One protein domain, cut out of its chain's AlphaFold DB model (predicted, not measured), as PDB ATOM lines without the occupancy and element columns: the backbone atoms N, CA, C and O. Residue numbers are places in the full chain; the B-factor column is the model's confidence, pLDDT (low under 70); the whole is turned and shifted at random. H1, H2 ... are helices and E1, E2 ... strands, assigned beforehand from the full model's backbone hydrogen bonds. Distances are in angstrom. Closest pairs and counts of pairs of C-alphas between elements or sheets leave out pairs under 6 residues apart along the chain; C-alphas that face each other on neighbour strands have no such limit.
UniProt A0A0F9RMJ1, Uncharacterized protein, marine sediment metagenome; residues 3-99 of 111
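What this domain is: This is residues 3 to 99 of the 111 residues of an uncharacterized protein of marine sediment metagenome (UniProt A0A0F9RMJ1). A strongly twisted wall of four antiparallel strands curves partly round the short helix H1, which lies in its hollow near the middle of the domain. H2 and H3 make a small helical part away from the sheet, with H1 between them and the strands E2 and E3, and residues 48 to 60 lead along the outside from H3 back to the sheet. The printed part has 97 residues, with three named helices and four named strands in the order H1, E1, E2, H2, H3, E3, E4, and its class is mixed, helices and strands. The sheet's order is E1, E4, E3, E2. The whole is compact, with a radius of gyration of the C-alphas of 13.2 A, and spans 33 by 30 by 21 A.

Where its parts are: H1 is residues 3 to 7 and begins at C-alpha 3, (233.920, 172.725, 343.800). E1 is residues 11 to 14, and E2 is residues 22 to 28, 19.1 A long from first to last C-alpha. H2 is residues 34 to 42, 12.3 A long, beginning at C-alpha 34, (227.828, 165.054, 334.513). H3 is residues 44 to 47. E3, residues 61 to 72, measures 27.2 A and bends by 78 degrees at residue 69. E4, residues 84 to 99, measures 28.5 A, bends by 112 degrees at residue 95 and ends at C-alpha 99, (234.006, 185.964, 335.528).

How they stand to each other: H1 is on the sheet at a height of 7.2 A over it. It lies over none of the strands, but only just: 2 of its 5 C-alphas fall on E3. Its closest C-alphas to E4 are those of Phe 6 and Pro 91, 6.0 A apart. E1 and E2 are the edge strands. E1 is the antiparallel neighbour of E4, with N 14 and O 84 2.8 A apart, within hydrogen-bond range. E3 and E4 form a hairpin, with N 67 and O 89 at 2.8 A and N 98 and O 62 at 2.9 A. E2 is antiparallel to E3, with N 24 and O 66 at 2.8 A. H2 and H3 are not on the sheet. They are close but not clearly touching, the closest C-alphas being those of Ile 40 and Leu 47, 7.4 A apart. H1 is apart from both. In H1 and H2 every O i to N i+4 pair is within hydrogen-bond range; H3 is too short for such a pair.

The domain as a whole: The two C-alphas farthest apart, those of Lys 19 and Ser 55, are 34.9 A apart. The printed part has no cut. The links from H3 to E3, 13 residues, and from E3 to E4, 11 residues, are long. The mean pLDDT of the printed part is 97.0, and no printed residue is under 70.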
ATOM      1  N   TRP A   3     234.440 172.737 342.422       96.25
ATOM      2  CA  TRP A   3     233.920 172.725 343.800       96.25
ATOM      3  C   TRP A   3     234.620 171.702 344.705       96.25
ATOM      4  O   TRP A   3     234.942 172.017 345.846       96.25
ATOM      5  N   ALA A   4     234.917 170.509 344.178       97.06
ATOM      6  CA  ALA A   4     235.503 169.423 344.959       97.06
ATOM      7  C   ALA A   4     236.857 169.810 345.576       97.06
ATOM      8  O   ALA A   4     237.153 169.396 346.690       97.06
ATOM      9  N   ILE A   5     237.649 170.644 344.889       97.94
ATOM     10  CA  ILE A   5     238.964 171.115 345.368       97.94
ATOM     11  C   ILE A   5     238.832 171.850 346.705       97.94
ATOM     12  O   ILE A   5     239.649 171.683 347.602       97.94
ATOM     13  N   PHE A   6     237.757 172.617 346.863       97.75
ATOM     14  CA  PHE A   6     237.476 173.383 348.075       97.75
ATOM     15  C   PHE A   6     236.705 172.572 349.127       97.75
ATOM     16  O   PHE A   6     236.368 173.107 350.176       97.75
ATOM     17  N   ASN A   7     236.427 171.293 348.852       96.62
ATOM     18  CA  ASN A   7     235.636 170.389 349.691       96.62
ATOM     19  C   ASN A   7     236.331 169.025 349.861       96.62
ATOM     20  O   ASN A   7     235.684 167.982 349.881       96.62
ATOM     21  N   GLY A   8     237.666 169.033 349.956       95.88
ATOM     22  CA  GLY A   8     238.467 167.860 350.322       95.88
ATOM     23  C   GLY A   8     239.219 167.174 349.180       95.88
ATOM     24  O   GLY A   8     240.020 166.286 349.457       95.88
ATOM     25  N   LYS A   9     239.028 167.577 347.914       97.62
ATOM     26  CA  LYS A   9     239.844 167.080 346.793       97.62
ATOM     27  C   LYS A   9     241.228 167.727 346.808       97.62
ATOM     28  O   LYS A   9     241.432 168.816 346.278       97.62
ATOM     29  N   ASP A  10     242.180 166.997 347.358       98.12
ATOM     30  CA  ASP A  10     243.595 167.350 347.489       98.12
ATOM     31  C   ASP A  10     244.452 166.945 346.275       98.12
ATOM     32  O   ASP A  10     245.611 167.339 346.181       98.12
ATOM     33  N   VAL A  11     243.900 166.190 345.318       98.31
ATOM     34  CA  VAL A  11     244.612 165.785 344.097       98.31
ATOM     35  C   VAL A  11     243.768 166.025 342.845       98.31
ATOM     36  O   VAL A  11     242.670 165.477 342.690       98.31
ATOM     37  N   GLU A  12     244.298 166.818 341.910       97.62
ATOM     38  CA  GLU A  12     243.713 167.023 340.579       97.62
ATOM     39  C   GLU A  12     244.291 166.024 339.571       97.62
ATOM     40  O   GLU A  12     245.477 166.067 339.244       97.62
ATOM     41  N   ASN A  13     243.439 165.144 339.040       97.19
ATOM     42  CA  ASN A  13     243.858 164.100 338.105       97.19
ATOM     43  C   ASN A  13     244.053 164.655 336.690       97.19
ATOM     44  O   ASN A  13     243.215 165.401 336.172       97.19
ATOM     45  N   ARG A  14     245.147 164.255 336.038       96.50
ATOM     46  CA  ARG A  14     245.504 164.642 334.670       96.50
ATOM     47  C   ARG A  14     246.098 163.470 333.904       96.50
ATOM     48  O   ARG A  14     246.740 162.585 334.456       96.50
ATOM     49  N   THR A  15     245.945 163.525 332.587       97.00
ATOM     50  CA  THR A  15     246.613 162.614 331.647       97.00
ATOM     51  C   THR A  15     248.061 163.017 331.351       97.00
ATOM     52  O   THR A  15     248.749 162.326 330.606       97.00
ATOM     53  N   TRP A  16     248.533 164.129 331.920       97.25
ATOM     54  CA  TRP A  16     249.850 164.713 331.683       97.25
ATOM     55  C   TRP A  16     250.459 165.246 332.986       97.25
ATOM     56  O   TRP A  16     249.738 165.684 333.882       97.25
ATOM     57  N   SER A  17     251.791 165.232 333.073       97.94
ATOM     58  CA  SER A  17     252.565 165.732 334.217       97.94
ATOM     59  C   SER A  17     252.910 167.219 334.091       97.94
ATOM     60  O   SER A  17     253.126 167.705 332.981       97.94
ATOM     61  N   THR A  18     253.109 167.923 335.209       97.62
ATOM     62  CA  THR A  18     253.559 169.326 335.218       97.62
ATOM     63  C   THR A  18     254.747 169.579 336.147       97.62
ATOM     64  O   THR A  18     254.870 168.983 337.219       97.62
ATOM     65  N   LYS A  19     255.592 170.546 335.768       97.94
ATOM     66  CA  LYS A  19     256.634 171.125 336.635       97.94
ATOM     67  C   LYS A  19     256.173 172.385 337.376       97.94
ATOM     68  O   LYS A  19     256.931 172.920 338.175       97.94
ATOM     69  N   VAL A  20     254.959 172.875 337.109       98.00
ATOM     70  CA  VAL A  20     254.394 174.038 337.810       98.00
ATOM     71  C   VAL A  20     254.298 173.735 339.302       98.00
ATOM     72  O   VAL A  20     253.827 172.661 339.679       98.00
ATOM     73  N   ARG A  21     254.750 174.680 340.127       98.38
ATOM     74  CA  ARG A  21     254.651 174.666 341.589       98.38
ATOM     75  C   ARG A  21     254.281 176.060 342.086       98.38
ATOM     76  O   ARG A  21     254.630 177.050 341.443       98.38
ATOM     77  N   GLY A  22     253.600 176.119 343.225       98.44
ATOM     78  CA  GLY A  22     253.132 177.358 343.843       98.44
ATOM     79  C   GLY A  22     251.681 177.706 343.510       98.44
ATOM     80  O   GLY A  22     250.919 176.870 343.016       98.44
ATOM     81  N   ARG A  23     251.307 178.949 343.826       98.44
ATOM     82  CA  ARG A  23     249.925 179.438 343.809       98.44
ATOM     83  C   ARG A  23     249.354 179.509 342.395       98.44
ATOM     84  O   ARG A  23     249.915 180.164 341.518       98.44
ATOM     85  N   VAL A  24     248.189 178.897 342.193       98.31
ATOM     86  CA  VAL A  24     247.413 178.953 340.950       98.31
ATOM     87  C   VAL A  24     245.947 179.262 341.232       98.31
ATOM     88  O   VAL A  24     245.391 178.869 342.255       98.31
ATOM     89  N   LYS A  25     245.296 179.943 340.287       98.19
ATOM     90  CA  LYS A  25     243.854 180.210 340.334       98.19
ATOM     91  C   LYS A  25     243.076 179.025 339.763       98.19
ATOM     92  O   LYS A  25     243.459 178.456 338.742       98.19
ATOM     93  N   ILE A  26     241.954 178.692 340.392       98.19
ATOM     94  CA  ILE A  26     241.038 177.637 339.959       98.19
ATOM     95  C   ILE A  26     239.869 178.260 339.205       98.19
ATOM     96  O   ILE A  26     239.052 178.991 339.769       98.19
ATOM     97  N   GLN A  27     239.782 177.935 337.918       97.75
ATOM     98  CA  GLN A  27     238.671 178.311 337.053       97.75
ATOM     99  C   GLN A  27     237.652 177.164 336.998       97.75
ATOM    100  O   GLN A  27     237.990 176.021 336.686       97.75
ATOM    101  N   ALA A  28     236.393 177.466 337.307       97.06
ATOM    102  CA  ALA A  28     235.278 176.553 337.137       97.06
ATOM    103  C   ALA A  28     234.791 176.584 335.682       97.06
ATOM    104  O   ALA A  28     234.338 177.617 335.178       97.06
ATOM    105  N   SER A  29     234.863 175.442 334.997       94.56
ATOM    106  CA  SER A  29     234.431 175.325 333.600       94.56
ATOM    107  C   SER A  29     232.986 175.792 333.399       94.56
ATOM    108  O   SER A  29     232.120 175.594 334.252       94.56
ATOM    109  N   LYS A  30     232.711 176.379 332.229       93.81
ATOM    110  CA  LYS A  30     231.349 176.748 331.814       93.81
ATOM    111  C   LYS A  30     230.463 175.517 331.586       93.81
ATOM    112  O   LYS A  30     229.254 175.593 331.766       93.81
ATOM    113  N   LYS A  31     231.053 174.395 331.157       93.50
ATOM    114  CA  LYS A  31     230.324 173.146 330.916       93.50
ATOM    115  C   LYS A  31     230.222 172.361 332.220       93.50
ATOM    116  O   LYS A  31     231.235 172.119 332.875       93.50
ATOM    117  N   PHE A  32     229.009 171.935 332.551       93.19
ATOM    118  CA  PHE A  32     228.771 171.007 333.647       93.19
ATOM    119  C   PHE A  32     229.275 169.604 333.286       93.19
ATOM    120  O   PHE A  32     229.005 169.095 332.195       93.19
ATOM    121  N   ASP A  33     230.009 168.990 334.209       92.88
ATOM    122  CA  ASP A  33     230.588 167.661 334.050       92.88
ATOM    123  C   ASP A  33     229.708 166.630 334.763       92.88
ATOM    124  O   ASP A  33     229.781 166.454 335.980       92.88
ATOM    125  N   ARG A  34     228.818 165.999 333.991       95.12
ATOM    126  CA  ARG A  34     227.828 165.054 334.513       95.12
ATOM    127  C   ARG A  34     228.471 163.780 335.053       95.12
ATOM    128  O   ARG A  34     228.049 163.314 336.104       95.12
ATOM    129  N   GLU A  35     229.474 163.259 334.360       94.19
ATOM    130  CA  GLU A  35     230.154 162.021 334.744       94.19
ATOM    131  C   GLU A  35     230.914 162.217 336.055       94.19
ATOM    132  O   GLU A  35     230.778 161.415 336.975       94.19
ATOM    133  N   HIS A  36     231.637 163.332 336.200       93.62
ATOM    134  CA  HIS A  36     232.329 163.627 337.452       93.62
ATOM    135  C   HIS A  36     231.360 163.920 338.608       93.62
ATOM    136  O   HIS A  36     231.660 163.580 339.750       93.62
ATOM    137  N   TYR A  37     230.201 164.531 338.339       96.38
ATOM    138  CA  TYR A  37     229.154 164.709 339.351       96.38
ATOM    139  C   TYR A  37     228.611 163.361 339.837       96.38
ATOM    140  O   TYR A  37     228.559 163.118 341.038       96.38
ATOM    141  N   GLU A  38     228.238 162.476 338.909       96.44
ATOM    142  CA  GLU A  38     227.729 161.136 339.228       96.44
ATOM    143  C   GLU A  38     228.788 160.296 339.955       96.44
ATOM    144  O   GLU A  38     228.466 159.620 340.930       96.44
ATOM    145  N   PHE A  39     230.061 160.405 339.564       95.19
ATOM    146  CA  PHE A  39     231.167 159.772 340.279       95.19
ATOM    147  C   PHE A  39     231.251 160.228 341.738       95.19
ATOM    148  O   PHE A  39     231.342 159.373 342.618       95.19
ATOM    149  N   ILE A  40     231.213 161.539 342.016       96.44
ATOM    150  CA  ILE A  40     231.272 162.026 343.402       96.44
ATOM    151  C   ILE A  40     230.052 161.537 344.180       96.44
ATOM    152  O   ILE A  40     230.221 161.007 345.272       96.44
ATOM    153  N   TRP A  41     228.854 161.655 343.603       97.00
ATOM    154  CA  TRP A  41     227.605 161.247 344.248       97.00
ATOM    155  C   TRP A  41     227.623 159.772 344.674       97.00
ATOM    156  O   TRP A  41     227.284 159.438 345.804       97.00
ATOM    157  N   LEU A  42     228.107 158.883 343.805       97.25
ATOM    158  CA  LEU A  42     228.233 157.455 344.113       97.25
ATOM    159  C   LEU A  42     229.353 157.138 345.122       97.25
ATOM    160  O   LEU A  42     229.452 156.005 345.587       97.25
ATOM    161  N   ASN A  43     230.215 158.106 345.445       97.06
ATOM    162  CA  ASN A  43     231.407 157.918 346.270       97.06
ATOM    163  C   ASN A  43     231.488 158.882 347.469       97.06
ATOM    164  O   ASN A  43     232.551 158.963 348.078       97.06
ATOM    165  N   GLU A  44     230.409 159.573 347.847       96.31
ATOM    166  CA  GLU A  44     230.396 160.582 348.925       96.31
ATOM    167  C   GLU A  44     231.050 160.087 350.222       96.31
ATOM    168  O   GLU A  44     231.964 160.728 350.740       96.31
ATOM    169  N   ASN A  45     230.679 158.886 350.681       96.12
ATOM    170  CA  ASN A  45     231.256 158.267 351.882       96.12
ATOM    171  C   ASN A  45     232.765 158.007 351.751       96.12
ATOM    172  O   ASN A  45     233.517 158.205 352.699       96.12
ATOM    173  N   ARG A  46     233.214 157.558 350.572       95.88
ATOM    174  CA  ARG A  46     234.627 157.255 350.291       95.88
ATOM    175  C   ARG A  46     235.464 158.529 350.169       95.88
ATOM    176  O   ARG A  46     236.646 158.523 350.490       95.88
ATOM    177  N   LEU A  47     234.853 159.592 349.656       96.44
ATOM    178  CA  LEU A  47     235.476 160.887 349.408       96.44
ATOM    179  C   LEU A  47     235.375 161.834 350.612       96.44
ATOM    180  O   LEU A  47     236.061 162.854 350.630       96.44
ATOM    181  N   GLY A  48     234.550 161.498 351.609       95.38
ATOM    182  CA  GLY A  48     234.349 162.298 352.815       95.38
ATOM    183  C   GLY A  48     233.658 163.635 352.542       95.38
ATOM    184  O   GLY A  48     233.968 164.620 353.206       95.38
ATOM    185  N   CYS A  49     232.758 163.696 351.557       95.00
ATOM    186  CA  CYS A  49     232.078 164.929 351.157       95.00
ATOM    187  C   CYS A  49     230.569 164.730 350.982       95.00
ATOM    188  O   CYS A  49     230.122 163.629 350.676       95.00
ATOM    189  N   GLN A  50     229.804 165.817 351.089       95.19
ATOM    190  CA  GLN A  50     228.382 165.859 350.748       95.19
ATOM    191  C   GLN A  50     228.201 166.725 349.499       95.19
ATOM    192  O   GLN A  50     228.489 167.922 349.522       95.19
ATOM    193  N   LEU A  51     227.782 166.118 348.393       96.62
ATOM    194  CA  LEU A  51     227.660 166.779 347.104       96.62
ATOM    195  C   LEU A  51     226.369 167.615 347.065       96.62
ATOM    196  O   LEU A  51     225.275 167.066 347.215       96.62
ATOM    197  N   PRO A  52     226.458 168.934 346.825       96.12
ATOM    198  CA  PRO A  52     225.273 169.767 346.707       96.12
ATOM    199  C   PRO A  52     224.561 169.543 345.362       96.12
ATOM    200  O   PRO A  52     225.154 169.021 344.407       96.12
ATOM    201  N   PRO A  53     223.289 169.965 345.239       94.75
ATOM    202  CA  PRO A  53     222.576 169.948 343.972       94.75
ATOM    203  C   PRO A  53     223.271 170.809 342.911       94.75
ATOM    204  O   PRO A  53     223.957 171.791 343.188       94.75
ATOM    205  N   ARG A  54     223.017 170.476 341.640       92.75
ATOM    206  CA  ARG A  54     223.666 171.113 340.478       92.75
ATOM    207  C   ARG A  54     223.537 172.635 340.424       92.75
ATOM    208  O   ARG A  54     224.415 173.289 339.872       92.75
ATOM    209  N   SER A  55     222.449 173.180 340.961       93.31
ATOM    210  CA  SER A  55     222.167 174.618 340.994       93.31
ATOM    211  C   SER A  55     223.139 175.421 341.856       93.31
ATOM    212  O   SER A  55     223.210 176.632 341.691       93.31
ATOM    213  N   GLU A  56     223.882 174.774 342.754       94.31
ATOM    214  CA  GLU A  56     224.814 175.448 343.666       94.31
ATOM    215  C   GLU A  56     226.231 175.588 343.091       94.31
ATOM    216  O   GLU A  56     227.080 176.257 343.681       94.31
ATOM    217  N   PHE A  57     226.523 174.990 341.931       96.19
ATOM    218  CA  PHE A  57     227.852 175.110 341.341       96.19
ATOM    219  C   PHE A  57     228.031 176.410 340.567       96.19
ATOM    220  O   PHE A  57     227.254 176.767 339.680       96.19
ATOM    221  N   VAL A  58     229.153 177.068 340.840       96.50
ATOM    222  CA  VAL A  58     229.634 178.195 340.047       96.50
ATOM    223  C   VAL A  58     230.248 177.690 338.740       96.50
ATOM    224  O   VAL A  58     231.000 176.712 338.718       96.50
ATOM    225  N   HIS A  59     229.972 178.399 337.646       95.94
ATOM    226  CA  HIS A  59     230.445 178.078 336.303       95.94
ATOM    227  C   HIS A  59     230.992 179.313 335.589       95.94
ATOM    228  O   HIS A  59     230.477 180.415 335.739       95.94
ATOM    229  N   GLY A  60     232.011 179.124 334.748       96.38
ATOM    230  CA  GLY A  60     232.550 180.186 333.891       96.38
ATOM    231  C   GLY A  60     233.303 181.292 334.638       96.38
ATOM    232  O   GLY A  60     233.406 182.405 334.126       96.38
ATOM    233  N   ALA A  61     233.827 181.000 335.826       97.62
ATOM    234  CA  ALA A  61     234.485 181.975 336.689       97.62
ATOM    235  C   ALA A  61     235.705 181.371 337.388       97.62
ATOM    236  O   ALA A  61     235.795 180.157 337.564       97.62
ATOM    237  N   ILE A  62     236.647 182.218 337.791       98.31
ATOM    238  CA  ILE A  62     237.643 181.880 338.805       98.31
ATOM    239  C   ILE A  62     236.940 181.924 340.155       98.31
ATOM    240  O   ILE A  62     236.317 182.929 340.488       98.31
ATOM    241  N   ILE A  63     237.036 180.839 340.914       98.31
ATOM    242  CA  ILE A  63     236.301 180.685 342.180       98.31
ATOM    243  C   ILE A  63     237.216 180.670 343.400       98.31
ATOM    244  O   ILE A  63     236.746 180.754 344.526       98.31
ATOM    245  N   GLY A  64     238.521 180.555 343.187       98.38
ATOM    246  CA  GLY A  64     239.484 180.484 344.267       98.38
ATOM    247  C   GLY A  64     240.874 180.163 343.758       98.38
ATOM    248  O   GLY A  64     241.164 180.268 342.561       98.38
ATOM    249  N   GLU A  65     241.727 179.738 344.671       98.62
ATOM    250  CA  GLU A  65     243.121 179.421 344.407       98.62
ATOM    251  C   GLU A  65     243.636 178.315 345.328       98.62
ATOM    252  O   GLU A  65     243.073 178.063 346.392       98.62
ATOM    253  N   VAL A  66     244.693 177.645 344.881       98.81
ATOM    254  CA  VAL A  66     245.396 176.574 345.600       98.81
ATOM    255  C   VAL A  66     246.888 176.668 345.311       98.81
ATOM    256  O   VAL A  66     247.294 177.245 344.301       98.81
ATOM    257  N   ASP A  67     247.708 176.047 346.145       98.81
ATOM    258  CA  ASP A  67     249.108 175.777 345.839       98.81
ATOM    259  C   ASP A  67     249.239 174.404 345.180       98.81
ATOM    260  O   ASP A  67     248.751 173.412 345.713       98.81
ATOM    261  N   ILE A  68     249.928 174.324 344.039       98.75
ATOM    262  CA  ILE A  68     250.420 173.039 343.528       98.75
ATOM    263  C   ILE A  68     251.746 172.758 344.223       98.75
ATOM    264  O   ILE A  68     252.740 173.445 343.966       98.75
ATOM    265  N   ILE A  69     251.763 171.753 345.093       98.75
ATOM    266  CA  ILE A  69     252.954 171.392 345.872       98.75
ATOM    267  C   ILE A  69     253.709 170.216 345.260       98.75
ATOM    268  O   ILE A  69     254.928 170.145 345.392       98.75
ATOM    269  N   ASP A  70     253.017 169.348 344.515       98.62
ATOM    270  CA  ASP A  70     253.658 168.247 343.805       98.62
ATOM    271  C   ASP A  70     252.895 167.780 342.554       98.62
ATOM    272  O   ASP A  70     251.770 168.202 342.282       98.62
ATOM    273  N   CYS A  71     253.526 166.916 341.762       98.62
ATOM    274  CA  CYS A  71     252.945 166.209 340.632       98.62
ATOM    275  C   CYS A  71     253.441 164.763 340.673       98.62
ATOM    276  O   CYS A  71     254.613 164.510 340.400       98.62
ATOM    277  N   VAL A  72     252.535 163.835 340.963       98.62
ATOM    278  CA  VAL A  72     252.842 162.426 341.236       98.62
ATOM    279  C   VAL A  72     252.152 161.499 340.239       98.62
ATOM    280  O   VAL A  72     251.167 161.884 339.607       98.62
ATOM    281  N   ASP A  73     252.651 160.274 340.104       98.25
ATOM    282  CA  ASP A  73     252.017 159.183 339.349       98.25
ATOM    283  C   ASP A  73     251.339 158.137 340.261       98.25
ATOM    284  O   ASP A  73     250.688 157.208 339.778       98.25
ATOM    285  N   LYS A  74     251.460 158.305 341.585       98.25
ATOM    286  CA  LYS A  74     250.807 157.519 342.641       98.25
ATOM    287  C   LYS A  74     250.512 158.414 343.846       98.25
ATOM    288  O   LYS A  74     251.345 159.241 344.205       98.25
ATOM    289  N   HIS A  75     249.352 158.244 344.476       98.19
ATOM    290  CA  HIS A  75     248.987 158.946 345.709       98.19
ATOM    291  C   HIS A  75     247.923 158.157 346.477       98.19
ATOM    292  O   HIS A  75     247.018 157.600 345.858       98.19
ATOM    293  N   ASP A  76     247.969 158.191 347.808       97.62
ATOM    294  CA  ASP A  76     247.016 157.477 348.677       97.62
ATOM    295  C   ASP A  76     245.677 158.214 348.849       97.62
ATOM    296  O   ASP A  76     244.795 157.777 349.588       97.62
ATOM    297  N   SER A  77     245.505 159.349 348.168       97.81
ATOM    298  CA  SER A  77     244.278 160.134 348.291       97.81
ATOM    299  C   SER A  77     243.125 159.361 347.652       97.81
ATOM    300  O   SER A  77     243.269 158.893 346.518       97.81
ATOM    301  N   PRO A  78     241.939 159.300 348.285       96.88
ATOM    302  CA  PRO A  78     240.756 158.724 347.651       96.88
ATOM    303  C   PRO A  78     240.350 159.495 346.382       96.88
ATOM    304  O   PRO A  78     239.600 158.985 345.545       96.88
ATOM    305  N   TRP A  79     240.847 160.714 346.195       97.31
ATOM    306  CA  TRP A  79     240.606 161.502 344.997       97.31
ATOM    307  C   TRP A  79     241.531 161.162 343.831       97.31
ATOM    308  O   TRP A  79     241.252 161.611 342.717       97.31
ATOM    309  N   PHE A  80     242.604 160.400 344.052       97.69
ATOM    310  CA  PHE A  80     243.549 160.037 343.006       97.69
ATOM    311  C   PHE A  80     243.020 158.881 342.150       97.69
ATOM    312  O   PHE A  80     242.689 157.807 342.644       97.69
ATOM    313  N   THR A  81     242.957 159.106 340.839       96.00
ATOM    314  CA  THR A  81     242.557 158.098 339.840       96.00
ATOM    315  C   THR A  81     243.576 157.964 338.707       96.00
ATOM    316  O   THR A  81     243.396 157.140 337.815       96.00
ATOM    317  N   GLY A  82     244.639 158.775 338.734       93.94
ATOM    318  CA  GLY A  82     245.732 158.735 337.770       93.94
ATOM    319  C   GLY A  82     245.375 159.211 336.350       93.94
ATOM    320  O   GLY A  82     244.285 159.739 336.111       93.94
ATOM    321  N   PRO A  83     246.315 159.051 335.396       97.62
ATOM    322  CA  PRO A  83     247.674 158.534 335.609       97.62
ATOM    323  C   PRO A  83     248.599 159.517 336.342       97.62
ATOM    324  O   PRO A  83     249.544 159.076 336.977       97.62
ATOM    325  N   TYR A  84     248.315 160.822 336.303       98.50
ATOM    326  CA  TYR A  84     249.041 161.834 337.071       98.50
ATOM    327  C   TYR A  84     248.101 162.592 338.001       98.50
ATOM    328  O   TYR A  84     246.927 162.789 337.687       98.50
ATOM    329  N   GLY A  85     248.633 163.046 339.130       98.44
ATOM    330  CA  GLY A  85     247.920 163.822 340.134       98.44
ATOM    331  C   GLY A  85     248.707 165.070 340.489       98.44
ATOM    332  O   GLY A  85     249.866 164.978 340.884       98.44
ATOM    333  N   PHE A  86     248.095 166.242 340.347       98.62
ATOM    334  CA  PHE A  86     248.657 167.484 340.873       98.62
ATOM    335  C   PHE A  86     248.213 167.601 342.327       98.62
ATOM    336  O   PHE A  86     247.014 167.704 342.583       98.62
ATOM    337  N   VAL A  87     249.164 167.546 343.259       98.75
ATOM    338  CA  VAL A  87     248.895 167.621 344.699       98.75
ATOM    339  C   VAL A  87     248.642 169.078 345.066       98.75
ATOM    340  O   VAL A  87     249.469 169.952 344.783       98.75
ATOM    341  N   LEU A  88     247.478 169.329 345.656       98.81
ATOM    342  CA  LEU A  88     246.945 170.646 345.967       98.81
ATOM    343  C   LEU A  88     247.023 170.901 347.473       98.81
ATOM    344  O   LEU A  88     246.699 170.034 348.278       98.81
ATOM    345  N   ALA A  89     247.398 172.117 347.853       98.62
ATOM    346  CA  ALA A  89     247.411 172.563 349.239       98.62
ATOM    347  C   ALA A  89     246.837 173.976 349.377       98.62
ATOM    348  O   ALA A  89     246.679 174.699 348.393       98.62
ATOM    349  N   ASN A  90     246.551 174.369 350.620       98.56
ATOM    350  CA  ASN A  90     246.126 175.721 350.999       98.56
ATOM    351  C   ASN A  90     244.980 176.293 350.136       98.56
ATOM    352  O   ASN A  90     245.128 177.385 349.579       98.56
ATOM    353  N   PRO A  91     243.848 175.575 349.987       98.56
ATOM    354  CA  PRO A  91     242.733 176.075 349.201       98.56
ATOM    355  C   PRO A  91     242.135 177.337 349.826       98.56
ATOM    356  O   PRO A  91     241.799 177.365 351.008       98.56
ATOM    357  N   VAL A  92     241.963 178.370 349.004       98.56
ATOM    358  CA  VAL A  92     241.263 179.608 349.357       98.56
ATOM    359  C   VAL A  92     240.114 179.792 348.377       98.56
ATOM    360  O   VAL A  92     240.332 180.083 347.199       98.56
ATOM    361  N   LEU A  93     238.886 179.604 348.861       98.44
ATOM    362  CA  LEU A  93     237.675 179.914 348.105       98.44
ATOM    363  C   LEU A  93     237.397 181.419 348.202       98.44
ATOM    364  O   LEU A  93     237.475 182.001 349.285       98.44
ATOM    365  N   TYR A  94     237.089 182.058 347.079       98.31
ATOM    366  CA  TYR A  94     236.735 183.473 347.060       98.31
ATOM    367  C   TYR A  94     235.271 183.672 347.456       98.31
ATOM    368  O   TYR A  94     234.415 182.864 347.101       98.31
ATOM    369  N   ALA A  95     234.983 184.779 348.147       97.44
ATOM    370  CA  ALA A  95     233.610 185.173 348.462       97.44
ATOM    371  C   ALA A  95     232.802 185.488 347.192       97.44
ATOM    372  O   ALA A  95     231.647 185.094 347.087       97.44
ATOM    373  N   GLU A  96     233.440 186.140 346.214       97.75
ATOM    374  CA  GLU A  96     232.830 186.512 344.937       97.75
ATOM    375  C   GLU A  96     233.586 185.856 343.769       97.75
ATOM    376  O   GLU A  96     234.799 186.069 343.619       97.75
ATOM    377  N   PRO A  97     232.911 185.059 342.918       97.69
ATOM    378  CA  PRO A  97     233.513 184.520 341.708       97.69
ATOM    379  C   PRO A  97     233.893 185.615 340.712       97.69
ATOM    380  O   PRO A  97     233.125 186.537 340.451       97.69
ATOM    381  N   ILE A  98     235.049 185.467 340.069       97.81
ATOM    382  CA  ILE A  98     235.536 186.415 339.061       97.81
ATOM    383  C   ILE A  98     235.229 185.847 337.668       97.81
ATOM    384  O   ILE A  98     235.835 184.834 337.299       97.81
ATOM    385  N   PRO A  99     234.321 186.447 336.871       97.25
ATOM    386  CA  PRO A  99     234.006 185.964 335.528       97.25
ATOM    387  C   PRO A  99     235.269 185.781 334.685       97.25
ATOM    388  O   PRO A  99     236.096 186.680 334.569       97.25
TER     389      PRO A  99